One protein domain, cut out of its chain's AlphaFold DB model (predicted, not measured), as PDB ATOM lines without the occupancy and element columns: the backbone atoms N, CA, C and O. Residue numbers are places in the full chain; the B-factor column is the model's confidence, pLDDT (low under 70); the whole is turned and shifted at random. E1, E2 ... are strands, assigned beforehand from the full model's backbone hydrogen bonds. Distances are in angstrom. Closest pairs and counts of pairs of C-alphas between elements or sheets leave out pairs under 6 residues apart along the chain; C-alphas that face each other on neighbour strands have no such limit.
ATOM      1  N   PRO A  22      24.008  -4.300  38.674       63.75
ATOM      2  CA  PRO A  22      24.698  -5.011  37.605       63.75
ATOM      3  C   PRO A  22      24.588  -6.521  37.838       63.75
ATOM      4  O   PRO A  22      24.755  -6.993  38.962       63.75
ATOM      5  N   ALA A  23      24.267  -7.282  36.789       77.19
ATOM      6  CA  ALA A  23      24.125  -8.735  36.892       77.19
ATOM      7  C   ALA A  23      25.458  -9.416  37.254       77.19
ATOM      8  O   ALA A  23      25.468 -10.448  37.927       77.19
ATOM      9  N   GLU A  24      26.574  -8.792  36.878       80.88
ATOM     10  CA  GLU A  24      27.929  -9.311  37.002       80.88
ATOM     11  C   GLU A  24      28.929  -8.159  37.172       80.88
ATOM     12  O   GLU A  24      28.685  -7.034  36.736       80.88
ATOM     13  N   VAL A  25      30.047  -8.425  37.851       81.75
ATOM     14  CA  VAL A  25      31.166  -7.486  37.996       81.75
ATOM     15  C   VAL A  25      32.403  -8.087  37.344       81.75
ATOM     16  O   VAL A  25      32.818  -9.185  37.716       81.75
ATOM     17  N   THR A  26      33.025  -7.338  36.434       81.94
ATOM     18  CA  THR A  26      34.234  -7.756  35.713       81.94
ATOM     19  C   THR A  26      35.451  -6.941  36.147       81.94
ATOM     20  O   THR A  26      35.434  -5.709  36.161       81.94
ATOM     21  N   LEU A  27      36.537  -7.636  36.487       80.81
ATOM     22  CA  LEU A  27      37.863  -7.078  36.724       80.81
ATOM     23  C   LEU A  27      38.766  -7.377  35.523       80.81
ATOM     24  O   LEU A  27      39.063  -8.537  35.230       80.81
ATOM     25  N   TYR A  28      39.257  -6.324  34.875       77.81
ATOM     26  CA  TYR A  28      40.161  -6.422  33.730       77.81
ATOM     27  C   TYR A  28      41.621  -6.381  34.197       77.81
ATOM     28  O   TYR A  28      42.054  -5.455  34.875       77.81
ATOM     29  N   LEU A  29      42.405  -7.392  33.824       79.06
ATOM     30  CA  LEU A  29      43.814  -7.566  34.203       79.06
ATOM     31  C   LEU A  29      44.719  -7.623  32.961       79.06
ATOM     32  O   LEU A  29      45.678  -8.395  32.898       79.06
ATOM     33  N   GLY A  30      44.393  -6.820  31.944       78.31
ATOM     34  CA  GLY A  30      45.076  -6.805  30.649       78.31
ATOM     35  C   GLY A  30      44.706  -8.020  29.800       78.31
ATOM     36  O   GLY A  30      43.759  -7.966  29.025       78.31
ATOM     37  N   HIS A  31      45.427  -9.129  29.974       82.94
ATOM     38  CA  HIS A  31      45.215 -10.379  29.225       82.94
ATOM     39  C   HIS A  31      44.229 -11.336  29.902       82.94
ATOM     40  O   HIS A  31      44.089 -12.488  29.497       82.94
ATOM     41  N   SER A  32      43.600 -10.933  30.998       87.94
ATOM     42  CA  SER A  32      42.642 -11.776  31.707       87.94
ATOM     43  C   SER A  32      41.485 -10.945  32.222       87.94
ATOM     44  O   SER A  32      41.674  -9.806  32.644       87.94
ATOM     45  N   GLU A  33      40.303 -11.532  32.187       88.50
ATOM     46  CA  GLU A  33      39.070 -10.976  32.718       88.50
ATOM     47  C   GLU A  33      38.591 -11.911  33.818       88.50
ATOM     48  O   GLU A  33      38.507 -13.123  33.619       88.50
ATOM     49  N   VAL A  34      38.358 -11.355  35.003       89.56
ATOM     50  CA  VAL A  34      37.832 -12.097  36.146       89.56
ATOM     51  C   VAL A  34      36.438 -11.580  36.417       89.56
ATOM     52  O   VAL A  34      36.280 -10.400  36.724       89.56
ATOM     53  N   THR A  35      35.445 -12.446  36.312       88.75
ATOM     54  CA  THR A  35      34.052 -12.058  36.469       88.75
ATOM     55  C   THR A  35      33.424 -12.699  37.697       88.75
ATOM     56  O   THR A  35      33.747 -13.826  38.082       88.75
ATOM     57  N   LEU A  36      32.546 -11.952  38.360       90.31
ATOM     58  CA  LEU A  36      31.793 -12.400  39.522       90.31
ATOM     59  C   LEU A  36      30.322 -12.039  39.329       90.31
ATOM     60  O   LEU A  36      29.939 -10.871  39.430       90.31
ATOM     61  N   ALA A  37      29.501 -13.049  39.058       88.38
ATOM     62  CA  ALA A  37      28.057 -12.886  38.969       88.38
ATOM     63  C   ALA A  37      27.462 -12.533  40.342       88.38
ATOM     64  O   ALA A  37      27.934 -12.997  41.386       88.38
ATOM     65  N   THR A  38      26.397 -11.733  40.350       86.94
ATOM     66  CA  THR A  38      25.703 -11.362  41.587       86.94
ATOM     67  C   THR A  38      25.198 -12.609  42.314       86.94
ATOM     68  O   THR A  38      24.448 -13.407  41.758       86.94
ATOM     69  N   GLY A  39      25.603 -12.768  43.577       85.81
ATOM     70  CA  GLY A  39      25.237 -13.919  44.408       85.81
ATOM     71  C   GLY A  39      26.090 -15.175  44.192       85.81
ATOM     72  O   GLY A  39      25.787 -16.202  44.791       85.81
ATOM     73  N   ALA A  40      27.141 -15.117  43.366       89.62
ATOM     74  CA  ALA A  40      28.099 -16.210  43.231       89.62
ATOM     75  C   ALA A  40      29.193 -16.148  44.312       89.62
ATOM     76  O   ALA A  40      29.729 -15.083  44.609       89.62
ATOM     77  N   ASP A  41      29.585 -17.313  44.837       89.62
ATOM     78  CA  ASP A  41      30.663 -17.433  45.834       89.62
ATOM     79  C   ASP A  41      32.062 -17.563  45.207       89.62
ATOM     80  O   ASP A  41      33.077 -17.489  45.903       89.62
ATOM     81  N   LYS A  42      32.136 -17.814  43.894       90.31
ATOM     82  CA  LYS A  42      33.391 -18.044  43.168       90.31
ATOM     83  C   LYS A  42      33.439 -17.210  41.888       90.31
ATOM     84  O   LYS A  42      32.486 -17.279  41.108       90.31
ATOM     85  N   PRO A  43      34.534 -16.470  41.649       91.44
ATOM     86  CA  PRO A  43      34.744 -15.803  40.376       91.44
ATOM     87  C   PRO A  43      35.136 -16.812  39.291       91.44
ATOM     88  O   PRO A  43      35.677 -17.876  39.598       91.44
ATOM     89  N   LYS A  44      34.905 -16.445  38.032       92.06
ATOM     90  CA  LYS A  44      35.410 -17.150  36.847       92.06
ATOM     91  C   LYS A  44      36.511 -16.327  36.201       92.06
ATOM     92  O   LYS A  44      36.447 -15.099  36.222       92.06
ATOM     93  N   ALA A  45      37.498 -16.983  35.606       91.00
ATOM     94  CA  ALA A  45      38.536 -16.311  34.834       91.00
ATOM     95  C   ALA A  45      38.492 -16.702  33.353       91.00
ATOM     96  O   ALA A  45      38.391 -17.876  33.004       91.00
ATOM     97  N   THR A  46      38.658 -15.711  32.483       93.19
ATOM     98  CA  THR A  46      38.906 -15.892  31.049       93.19
ATOM     99  C   THR A  46      40.249 -15.262  30.709       93.19
ATOM    100  O   THR A  46      40.510 -14.118  31.080       93.19
ATOM    101  N   ARG A  47      41.127 -15.985  30.013       94.25
ATOM    102  CA  ARG A  47      42.439 -15.485  29.581       94.25
ATOM    103  C   ARG A  47      42.503 -15.375  28.063       94.25
ATOM    104  O   ARG A  47      42.176 -16.320  27.357       94.25
ATOM    105  N   TYR A  48      42.996 -14.239  27.588       91.81
ATOM    106  CA  TYR A  48      43.200 -13.916  26.181       91.81
ATOM    107  C   TYR A  48      44.691 -13.955  25.869       91.81
ATOM    108  O   TYR A  48      45.476 -13.205  26.449       91.81
ATOM    109  N   ILE A  49      45.083 -14.842  24.966       92.75
ATOM    110  CA  ILE A  49      46.466 -15.040  24.541       92.75
ATOM    111  C   ILE A  49      46.557 -14.596  23.089       92.75
ATOM    112  O   ILE A  49      45.950 -15.209  22.212       92.75
ATOM    113  N   ASP A  50      47.307 -13.526  22.849       89.00
ATOM    114  CA  ASP A  50      47.569 -13.025  21.503       89.00
ATOM    115  C   ASP A  50      48.415 -14.037  20.719       89.00
ATOM    116  O   ASP A  50      49.463 -14.492  21.188       89.00
ATOM    117  N   LEU A  51      47.934 -14.408  19.535       87.75
ATOM    118  CA  LEU A  51      48.617 -15.300  18.598       87.75
ATOM    119  C   LEU A  51      49.208 -14.531  17.400       87.75
ATOM    120  O   LEU A  51      49.775 -15.144  16.496       87.75
ATOM    121  N   GLY A  52      49.105 -13.198  17.401       82.69
ATOM    122  CA  GLY A  52      49.542 -12.305  16.335       82.69
ATOM    123  C   GLY A  52      48.483 -12.122  15.247       82.69
ATOM    124  O   GLY A  52      47.624 -12.970  15.038       82.69
ATOM    125  N   GLY A  53      48.527 -10.988  14.536       77.56
ATOM    126  CA  GLY A  53      47.599 -10.701  13.430       77.56
ATOM    127  C   GLY A  53      46.120 -10.655  13.848       77.56
ATOM    128  O   GLY A  53      45.257 -11.065  13.075       77.56
ATOM    129  N   GLY A  54      45.841 -10.250  15.095       83.00
ATOM    130  CA  GLY A  54      44.497 -10.207  15.691       83.00
ATOM    131  C   GLY A  54      43.920 -11.567  16.097       83.00
ATOM    132  O   GLY A  54      42.839 -11.640  16.677       83.00
ATOM    133  N   GLN A  55      44.630 -12.656  15.810       91.50
ATOM    134  CA  GLN A  55      44.223 -14.001  16.193       91.50
ATOM    135  C   GLN A  55      44.409 -14.162  17.710       91.50
ATOM    136  O   GLN A  55      45.417 -13.728  18.261       91.50
ATOM    137  N   THR A  56      43.458 -14.790  18.403       93.50
ATOM    138  CA  THR A  56      43.506 -14.920  19.872       93.50
ATOM    139  C   THR A  56      43.145 -16.338  20.299       93.50
ATOM    140  O   THR A  56      42.170 -16.906  19.815       93.50
ATOM    141  N   ALA A  57      43.906 -16.915  21.228       95.69
ATOM    142  CA  ALA A  57      43.486 -18.086  21.990       95.69
ATOM    143  C   ALA A  57      42.801 -17.627  23.281       95.69
ATOM    144  O   ALA A  57      43.374 -16.884  24.076       95.69
ATOM    145  N   ILE A  58      41.572 -18.078  23.488       96.50
ATOM    146  CA  ILE A  58      40.730 -17.734  24.629       96.50
ATOM    147  C   ILE A  58      40.630 -18.968  25.511       96.50
ATOM    148  O   ILE A  58      40.051 -19.973  25.108       96.50
ATOM    149  N   GLN A  59      41.220 -18.901  26.697       96.75
ATOM    150  CA  GLN A  59      41.136 -19.951  27.701       96.75
ATOM    151  C   GLN A  59      40.026 -19.608  28.694       96.75
ATOM    152  O   GLN A  59      40.071 -18.544  29.314       96.75
ATOM    153  N   ASN A  60      39.051 -20.496  28.860       93.38
ATOM    154  CA  ASN A  60      38.017 -20.342  29.882       93.38
ATOM    155  C   ASN A  60      38.490 -20.841  31.263       93.38
ATOM    156  O   ASN A  60      39.570 -21.417  31.402       93.38
ATOM    157  N   ASP A  61      37.645 -20.666  32.278       92.81
ATOM    158  CA  ASP A  61      37.931 -21.037  33.672       92.81
ATOM    159  C   ASP A  61      38.209 -22.542  33.864       92.81
ATOM    160  O   ASP A  61      38.980 -22.942  34.733       92.81
ATOM    161  N   ALA A  62      37.641 -23.387  32.996       90.94
ATOM    162  CA  ALA A  62      37.871 -24.832  32.980       90.94
ATOM    163  C   ALA A  62      39.179 -25.237  32.268       90.94
ATOM    164  O   ALA A  62      39.491 -26.423  32.167       90.94
ATOM    165  N   GLY A  63      39.942 -24.270  31.751       91.38
ATOM    166  CA  GLY A  63      41.189 -24.496  31.029       91.38
ATOM    167  C   GLY A  63      41.016 -24.921  29.568       91.38
ATOM    168  O   GLY A  63      42.014 -25.242  28.924       91.38
ATOM    169  N   VAL A  64      39.787 -24.910  29.040       93.94
ATOM    170  CA  VAL A  64      39.487 -25.214  27.634       93.94
ATOM    171  C   VAL A  64      39.789 -23.993  26.774       93.94
ATOM    172  O   VAL A  64      39.488 -22.863  27.162       93.94
ATOM    173  N   TYR A  65      40.376 -24.230  25.603       96.31
ATOM    174  CA  TYR A  65      40.746 -23.185  24.657       96.31
ATOM    175  C   TYR A  65      39.742 -23.078  23.509       96.31
ATOM    176  O   TYR A  65      39.291 -24.083  22.963       96.31
ATOM    177  N   SER A  66      39.482 -21.853  23.075       96.56
ATOM    178  CA  SER A  66      38.895 -21.547  21.773       96.56
ATOM    179  C   SER A  66      39.841 -20.631  21.002       96.56
ATOM    180  O   SER A  66      40.452 -19.739  21.584       96.56
ATOM    181  N   LEU A  67      39.983 -20.836  19.696       96.38
ATOM    182  CA  LEU A  67      40.796 -19.986  18.831       96.38
ATOM    183  C   LEU A  67      39.880 -19.068  18.035       96.38
ATOM    184  O   LEU A  67      39.023 -19.550  17.295       96.38
ATOM    185  N   THR A  68      40.062 -17.759  18.156       95.75
ATOM    186  CA  THR A  68      39.368 -16.788  17.315       95.75
ATOM    187  C   THR A  68      40.251 -16.370  16.156       95.75
ATOM    188  O   THR A  68      41.365 -15.879  16.363       95.75
ATOM    189  N   ILE A  69      39.712 -16.521  14.952       94.75
ATOM    190  CA  ILE A  69      40.318 -16.108  13.702       94.75
ATOM    191  C   ILE A  69      39.801 -14.733  13.303       94.75
ATOM    192  O   ILE A  69      38.588 -14.538  13.169       94.75
ATOM    193  N   ALA A  70      40.720 -13.789  13.131       93.12
ATOM    194  CA  ALA A  70      40.411 -12.389  12.878       93.12
ATOM    195  C   ALA A  70      40.545 -11.970  11.410       93.12
ATOM    196  O   ALA A  70      41.247 -12.615  10.628       93.12
ATOM    197  N   ASP A  71      39.855 -10.882  11.059       90.81
ATOM    198  CA  ASP A  71      40.024 -10.161   9.796       90.81
ATOM    199  C   ASP A  71      41.298  -9.294   9.773       90.81
ATOM    200  O   ASP A  71      42.105  -9.308  10.704       90.81
ATOM    201  N   HIS A  72      41.497  -8.537   8.689       87.19
ATOM    202  CA  HIS A  72      42.699  -7.718   8.492       87.19
ATOM    203  C   HIS A  72      42.820  -6.549   9.477       87.19
ATOM    204  O   HIS A  72      43.915  -6.019   9.637       87.19
ATOM    205  N   HIS A  73      41.733  -6.163  10.151       87.44
ATOM    206  CA  HIS A  73      41.740  -5.158  11.215       87.44
ATOM    207  C   HIS A  73      41.853  -5.774  12.615       87.44
ATOM    208  O   HIS A  73      41.860  -5.046  13.607       87.44
ATOM    209  N   GLY A  74      41.941  -7.103  12.714       88.88
ATOM    210  CA  GLY A  74      42.025  -7.815  13.982       88.88
ATOM    211  C   GLY A  74      40.675  -8.054  14.663       88.88
ATOM    212  O   GLY A  74      40.642  -8.419  15.835       88.88
ATOM    213  N   THR A  75      39.552  -7.901  13.955       92.50
ATOM    214  CA  THR A  75      38.237  -8.288  14.490       92.50
ATOM    215  C   THR A  75      38.049  -9.794  14.342       92.50
ATOM    216  O   THR A  75      38.021 -10.304  13.224       92.50
ATOM    217  N   GLY A  76      37.876 -10.524  15.447       92.94
ATOM    218  CA  GLY A  76      37.557 -11.958  15.411       92.94
ATOM    219  C   GLY A  76      36.232 -12.230  14.687       92.94
ATOM    220  O   GLY A  76      35.213 -11.678  15.092       92.94
ATOM    221  N   GLN A  77      36.222 -13.073  13.650       93.81
ATOM    222  CA  GLN A  77      35.029 -13.418  12.848       93.81
ATOM    223  C   GLN A  77      34.664 -14.909  12.926       93.81
ATOM    224  O   GLN A  77      33.502 -15.278  12.768       93.81
ATOM    225  N   LEU A  78      35.631 -15.786  13.193       95.50
ATOM    226  CA  LEU A  78      35.402 -17.222  13.357       95.50
ATOM    227  C   LEU A  78      36.003 -17.687  14.681       95.50
ATOM    228  O   LEU A  78      37.143 -17.365  14.966       95.50
ATOM    229  N   ALA A  79      35.269 -18.453  15.470       96.69
ATOM    230  CA  ALA A  79      35.747 -19.100  16.680       96.69
ATOM    231  C   ALA A  79      35.756 -20.619  16.481       96.69
ATOM    232  O   ALA A  79      34.805 -21.181  15.935       96.69
ATOM    233  N   ILE A  80      36.832 -21.266  16.920       96.75
ATOM    234  CA  ILE A  80      37.052 -22.710  16.820       96.75
ATOM    235  C   ILE A  80      37.259 -23.250  18.228       96.75
ATOM    236  O   ILE A  80      38.215 -22.865  18.900       96.75
ATOM    237  N   ASP A  81      36.390 -24.143  18.683       95.56
ATOM    238  CA  ASP A  81      36.595 -24.843  19.949       95.56
ATOM    239  C   ASP A  81      37.755 -25.845  19.818       95.56
ATOM    240  O   ASP A  81      37.738 -26.705  18.940       95.56
ATOM    241  N   ALA A  82      38.777 -25.757  20.674       94.38
ATOM    242  CA  ALA A  82      39.986 -26.573  20.524       94.38
ATOM    243  C   ALA A  82      39.769 -28.061  20.852       94.38
ATOM    244  O   ALA A  82      40.628 -28.880  20.531       94.38
ATOM    245  N   THR A  83      38.649 -28.418  21.490       93.75
ATOM    246  CA  THR A  83      38.355 -29.804  21.886       93.75
ATOM    247  C   THR A  83      37.481 -30.504  20.852       93.75
ATOM    248  O   THR A  83      37.811 -31.580  20.362       93.75
ATOM    249  N   SER A  84      36.353 -29.887  20.519       95.06
ATOM    250  CA  SER A  84      35.325 -30.419  19.621       95.06
ATOM    251  C   SER A  84      35.518 -30.016  18.161       95.06
ATOM    252  O   SER A  84      34.874 -30.594  17.288       95.06
ATOM    253  N   LEU A  85      36.375 -29.023  17.891       94.88
ATOM    254  CA  LEU A  85      36.552 -28.389  16.580       94.88
ATOM    255  C   LEU A  85      35.275 -27.721  16.043       94.88
ATOM    256  O   LEU A  85      35.192 -27.402  14.854       94.88
ATOM    257  N   ALA A  86      34.282 -27.492  16.906       95.19
ATOM    258  CA  ALA A  86      33.060 -26.796  16.542       95.19
ATOM    259  C   ALA A  86      33.368 -25.352  16.125       95.19
ATOM    260  O   ALA A  86      34.166 -24.656  16.760       95.19
ATOM    261  N   LEU A  87      32.710 -24.911  15.053       94.88
ATOM    262  CA  LEU A  87      32.882 -23.585  14.476       94.88
ATOM    263  C   LEU A  87      31.703 -22.691  14.845       94.88
ATOM    264  O   LEU A  87      30.552 -23.047  14.606       94.88
ATOM    265  N   THR A  88      32.004 -21.499  15.346       95.69
ATOM    266  CA  THR A  88      31.028 -20.422  15.536       95.69
ATOM    267  C   THR A  88      31.472 -19.225  14.711       95.69
ATOM    268  O   THR A  88      32.598 -18.760  14.855       95.69
ATOM    269  N   GLN A  89      30.622 -18.720  13.819       94.38
ATOM    270  CA  GLN A  89      30.952 -17.578  12.965       94.38
ATOM    271  C   GLN A  89      30.087 -16.376  13.333       94.38
ATOM    272  O   GLN A  89      28.870 -16.504  13.419       94.38
ATOM    273  N   ARG A  90      30.709 -15.202  13.455       93.44
ATOM    274  CA  ARG A  90      30.029 -13.905  13.391       93.44
ATOM    275  C   ARG A  90      30.479 -13.155  12.145       93.44
ATOM    276  O   ARG A  90      31.481 -13.501  11.521       93.44
ATOM    277  N   ARG A  91      29.697 -12.160  11.742       92.38
ATOM    278  CA  ARG A  91      30.059 -11.217  10.680       92.38
ATOM    279  C   ARG A  91      29.779  -9.815  11.177       92.38
ATOM    280  O   ARG A  91      28.792  -9.624  11.876       92.38
ATOM    281  N   THR A  92      30.589  -8.845  10.782       92.38
ATOM    282  CA  THR A  92      30.369  -7.433  11.114       92.38
ATOM    283  C   THR A  92      30.121  -6.602   9.855       92.38
ATOM    284  O   THR A  92      30.501  -6.972   8.738       92.38
ATOM    285  N   LEU A  93      29.417  -5.489  10.024       93.12
ATOM    286  CA  LEU A  93      29.375  -4.369   9.095       93.12
ATOM    287  C   LEU A  93      30.704  -3.595   9.172       93.12
ATOM    288  O   LEU A  93      31.456  -3.777  10.132       93.12
ATOM    289  N   PRO A  94      31.010  -2.707   8.204       92.31
ATOM    290  CA  PRO A  94      32.274  -1.965   8.201       92.31
ATOM    291  C   PRO A  94      32.570  -1.221   9.508       92.31
ATOM    292  O   PRO A  94      33.706  -1.215   9.956       92.31
ATOM    293  N   PHE A  95      31.545  -0.649  10.144       92.94
ATOM    294  CA  PHE A  95      31.655   0.068  11.418       92.94
ATOM    295  C   PHE A  95      31.520  -0.837  12.660       92.94
ATOM    296  O   PHE A  95      31.348  -0.341  13.765       92.94
ATOM    297  N   GLY A  96      31.594  -2.159  12.515       91.75
ATOM    298  CA  GLY A  96      31.683  -3.082  13.648       91.75
ATOM    299  C   GLY A  96      30.364  -3.665  14.149       91.75
ATOM    300  O   GLY A  96      30.405  -4.722  14.772       91.75
ATOM    301  N   ALA A  97      29.210  -3.078  13.812       92.00
ATOM    302  CA  ALA A  97      27.904  -3.659  14.146       92.00
ATOM    303  C   ALA A  97      27.751  -5.083  13.584       92.00
ATOM    304  O   ALA A  97      28.209  -5.374  12.475       92.00
ATOM    305  N   ILE A  98      27.096  -5.980  14.325       90.94
ATOM    306  CA  ILE A  98      26.891  -7.366  13.887       90.94
ATOM    307  C   ILE A  98      26.024  -7.396  12.623       90.94
ATOM    308  O   ILE A  98      24.974  -6.764  12.520       90.94
ATOM    309  N   ARG A  99      26.473  -8.162  11.627       92.81
ATOM    310  CA  ARG A  99      25.736  -8.436  10.398       92.81
ATOM    311  C   ARG A  99      25.053  -9.793  10.504       92.81
ATOM    312  O   ARG A  99      25.672 -10.819  10.220       92.81
ATOM    313  N   GLY A 100      23.756  -9.764  10.786       90.56
ATOM    314  CA  GLY A 100      22.918 -10.954  10.904       90.56
ATOM    315  C   GLY A 100      22.649 -11.300  12.362       90.56
ATOM    316  O   GLY A 100      22.623 -10.417  13.211       90.56
ATOM    317  N   GLU A 101      22.415 -12.579  12.631       88.38
ATOM    318  CA  GLU A 101      22.139 -13.065  13.981       88.38
ATOM    319  C   GLU A 101      23.426 -13.129  14.815       88.38
ATOM    320  O   GLU A 101      24.459 -13.623  14.350       88.38
ATOM    321  N   THR A 102      23.361 -12.622  16.046       87.00
ATOM    322  CA  THR A 102      24.472 -12.683  17.001       87.00
ATOM    323  C   THR A 102      24.642 -14.118  17.501       87.00
ATOM    324  O   THR A 102      23.682 -14.698  18.012       87.00
ATOM    325  N   PRO A 103      25.840 -14.718  17.394       88.88
ATOM    326  CA  PRO A 103      26.050 -16.070  17.890       88.88
ATOM    327  C   PRO A 103      25.930 -16.146  19.411       88.88
ATOM    328  O   PRO A 103      26.554 -15.370  20.127       88.88
ATOM    329  N   THR A 104      25.202 -17.143  19.905       85.88
ATOM    330  CA  THR A 104      24.957 -17.343  21.342       85.88
ATOM    331  C   THR A 104      26.147 -17.928  22.107       85.88
ATOM    332  O   THR A 104      26.220 -17.784  23.321       85.88
ATOM    333  N   ASN A 105      27.088 -18.577  21.412       87.38
ATOM    334  CA  ASN A 105      28.218 -19.298  22.014       87.38
ATOM    335  C   ASN A 105      29.580 -18.720  21.594       87.38
ATOM    336  O   ASN A 105      30.537 -19.463  21.368       87.38
ATOM    337  N   TRP A 106      29.678 -17.400  21.424       92.62
ATOM    338  CA  TRP A 106      30.962 -16.770  21.124       92.62
ATOM    339  C   TRP A 106      31.888 -16.801  22.358       92.62
ATOM    340  O   TRP A 106      31.441 -16.478  23.459       92.62
ATOM    341  N   PRO A 107      33.170 -17.191  22.225       92.62
ATOM    342  CA  PRO A 107      34.078 -17.243  23.364       92.62
ATOM    343  C   PRO A 107      34.546 -15.843  23.786       92.62
ATOM    344  O   PRO A 107      35.170 -15.118  23.010       92.62
ATOM    345  N   GLY A 108      34.320 -15.509  25.057       90.19
ATOM    346  CA  GLY A 108      34.790 -14.271  25.679       90.19
ATOM    347  C   GLY A 108      34.109 -12.998  25.158       90.19
ATOM    348  O   GLY A 108      33.229 -13.037  24.309       90.19
ATOM    349  N   THR A 109      34.560 -11.855  25.670       89.31
ATOM    350  CA  THR A 109      33.985 -10.519  25.443       89.31
ATOM    351  C   THR A 109      34.644  -9.733  24.304       89.31
ATOM    352  O   THR A 109      34.301  -8.580  24.077       89.31
ATOM    353  N   LYS A 110      35.633 -10.289  23.585       89.88
ATOM    354  CA  LYS A 110      36.364  -9.508  22.570       89.88
ATOM    355  C   LYS A 110      35.542  -9.326  21.296       89.88
ATOM    356  O   LYS A 110      35.115 -10.297  20.661       89.88
ATOM    357  N   GLY A 111      35.368  -8.073  20.899       89.69
ATOM    358  CA  GLY A 111      34.513  -7.633  19.802       89.69
ATOM    359  C   GLY A 111      35.282  -7.007  18.644       89.69
ATOM    360  O   GLY A 111      36.326  -7.504  18.208       89.69
ATOM    361  N   PHE A 112      34.714  -5.917  18.133       92.69
ATOM    362  CA  PHE A 112      35.272  -5.115  17.050       92.69
ATOM    363  C   PHE A 112      36.715  -4.691  17.355       92.69
ATOM    364  O   PHE A 112      36.995  -4.187  18.439       92.69
ATOM    365  N   VAL A 113      37.631  -4.948  16.414       91.00
ATOM    366  CA  VAL A 113      39.071  -4.620  16.471       91.00
ATOM    367  C   VAL A 113      39.786  -4.991  17.783       91.00
ATOM    368  O   VAL A 113      40.749  -4.345  18.185       91.00
ATOM    369  N   GLY A 114      39.321  -6.048  18.463       87.06
ATOM    370  CA  GLY A 114      39.893  -6.511  19.733       87.06
ATOM    371  C   GLY A 114      39.437  -5.728  20.973       87.06
ATOM    372  O   GLY A 114      39.957  -5.964  22.064       87.06
ATOM    373  N   GLY A 115      38.460  -4.830  20.819       87.50
ATOM    374  CA  GLY A 115      37.772  -4.144  21.911       87.50
ATOM    375  C   GLY A 115      37.001  -5.078  22.836       87.50
ATOM    376  O   GLY A 115      36.808  -6.253  22.523       87.50
TER     377      GLY A 115
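What this domain is: This is residues 22 to 115 of the 458 residues of the protein "RHS repeat-associated core domain-containing protein" of Streptomyces sp. SM18 (UniProt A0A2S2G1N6). One antiparallel sheet of seven strands is curled like part of a barrel, and the long stretch of residues 90 to 115, with no named element, folds back into the hollow of the curl. E1 and E2 lie toward one end of the sheet, and the long strand E3 ties them to the curved wall of E4, E5, E6 and E7. The printed part has 94 residues with no named helix and seven strands, E1 to E7, which follow the same order along the chain and across the sheet. The class is all strand, though strands hold 40 of the 94 residues. The whole is compact, with a radius of gyration of the C-alphas of 13.6 A and spans of 39 by 28 by 24 A.

Where its parts are: E1 is residues 24 to 28, beginning at C-alpha 24 (27.929, -9.311, 37.002). E2 is residues 32 to 37, 16.3 A long, and E3 is residues 44 to 52, 25.4 A. E4 is residues 55 to 59, E5 residues 65 to 70, 16.0 A, and E6 residues 76 to 81, 13.7 A. E7 is residues 87 to 89, ending at C-alpha 89 (30.952, -17.578, 12.965).

How they stand to each other: The strands form a meander, each the antiparallel neighbour of the one before; E1 and E7 are the edge strands. In the hairpin E1 and E2, N 25 and O 36 are 2.9 A apart. Pairing of E3 is staggered: residues 44 to 47 pair with E2, with N 33 and O 46 at 2.8 A, and residues 47 to 52 with E4, with N 49 and O 57 at 2.8 A. E4 and E5 have N 58 and O 66 at 2.8 A, E5 and E6 N 67 and O 80 at 2.8 A, and E6 and E7 N 79 and O 88 at 2.8 A. E1 and E7 are apart.

The domain as a whole: The C-alphas farthest apart, those of Asp 41 and Pro 94, are 40.7 A apart. The printed part has no cut and no long link. The mean pLDDT of the printed part is 90.1; residue 22 is under 70.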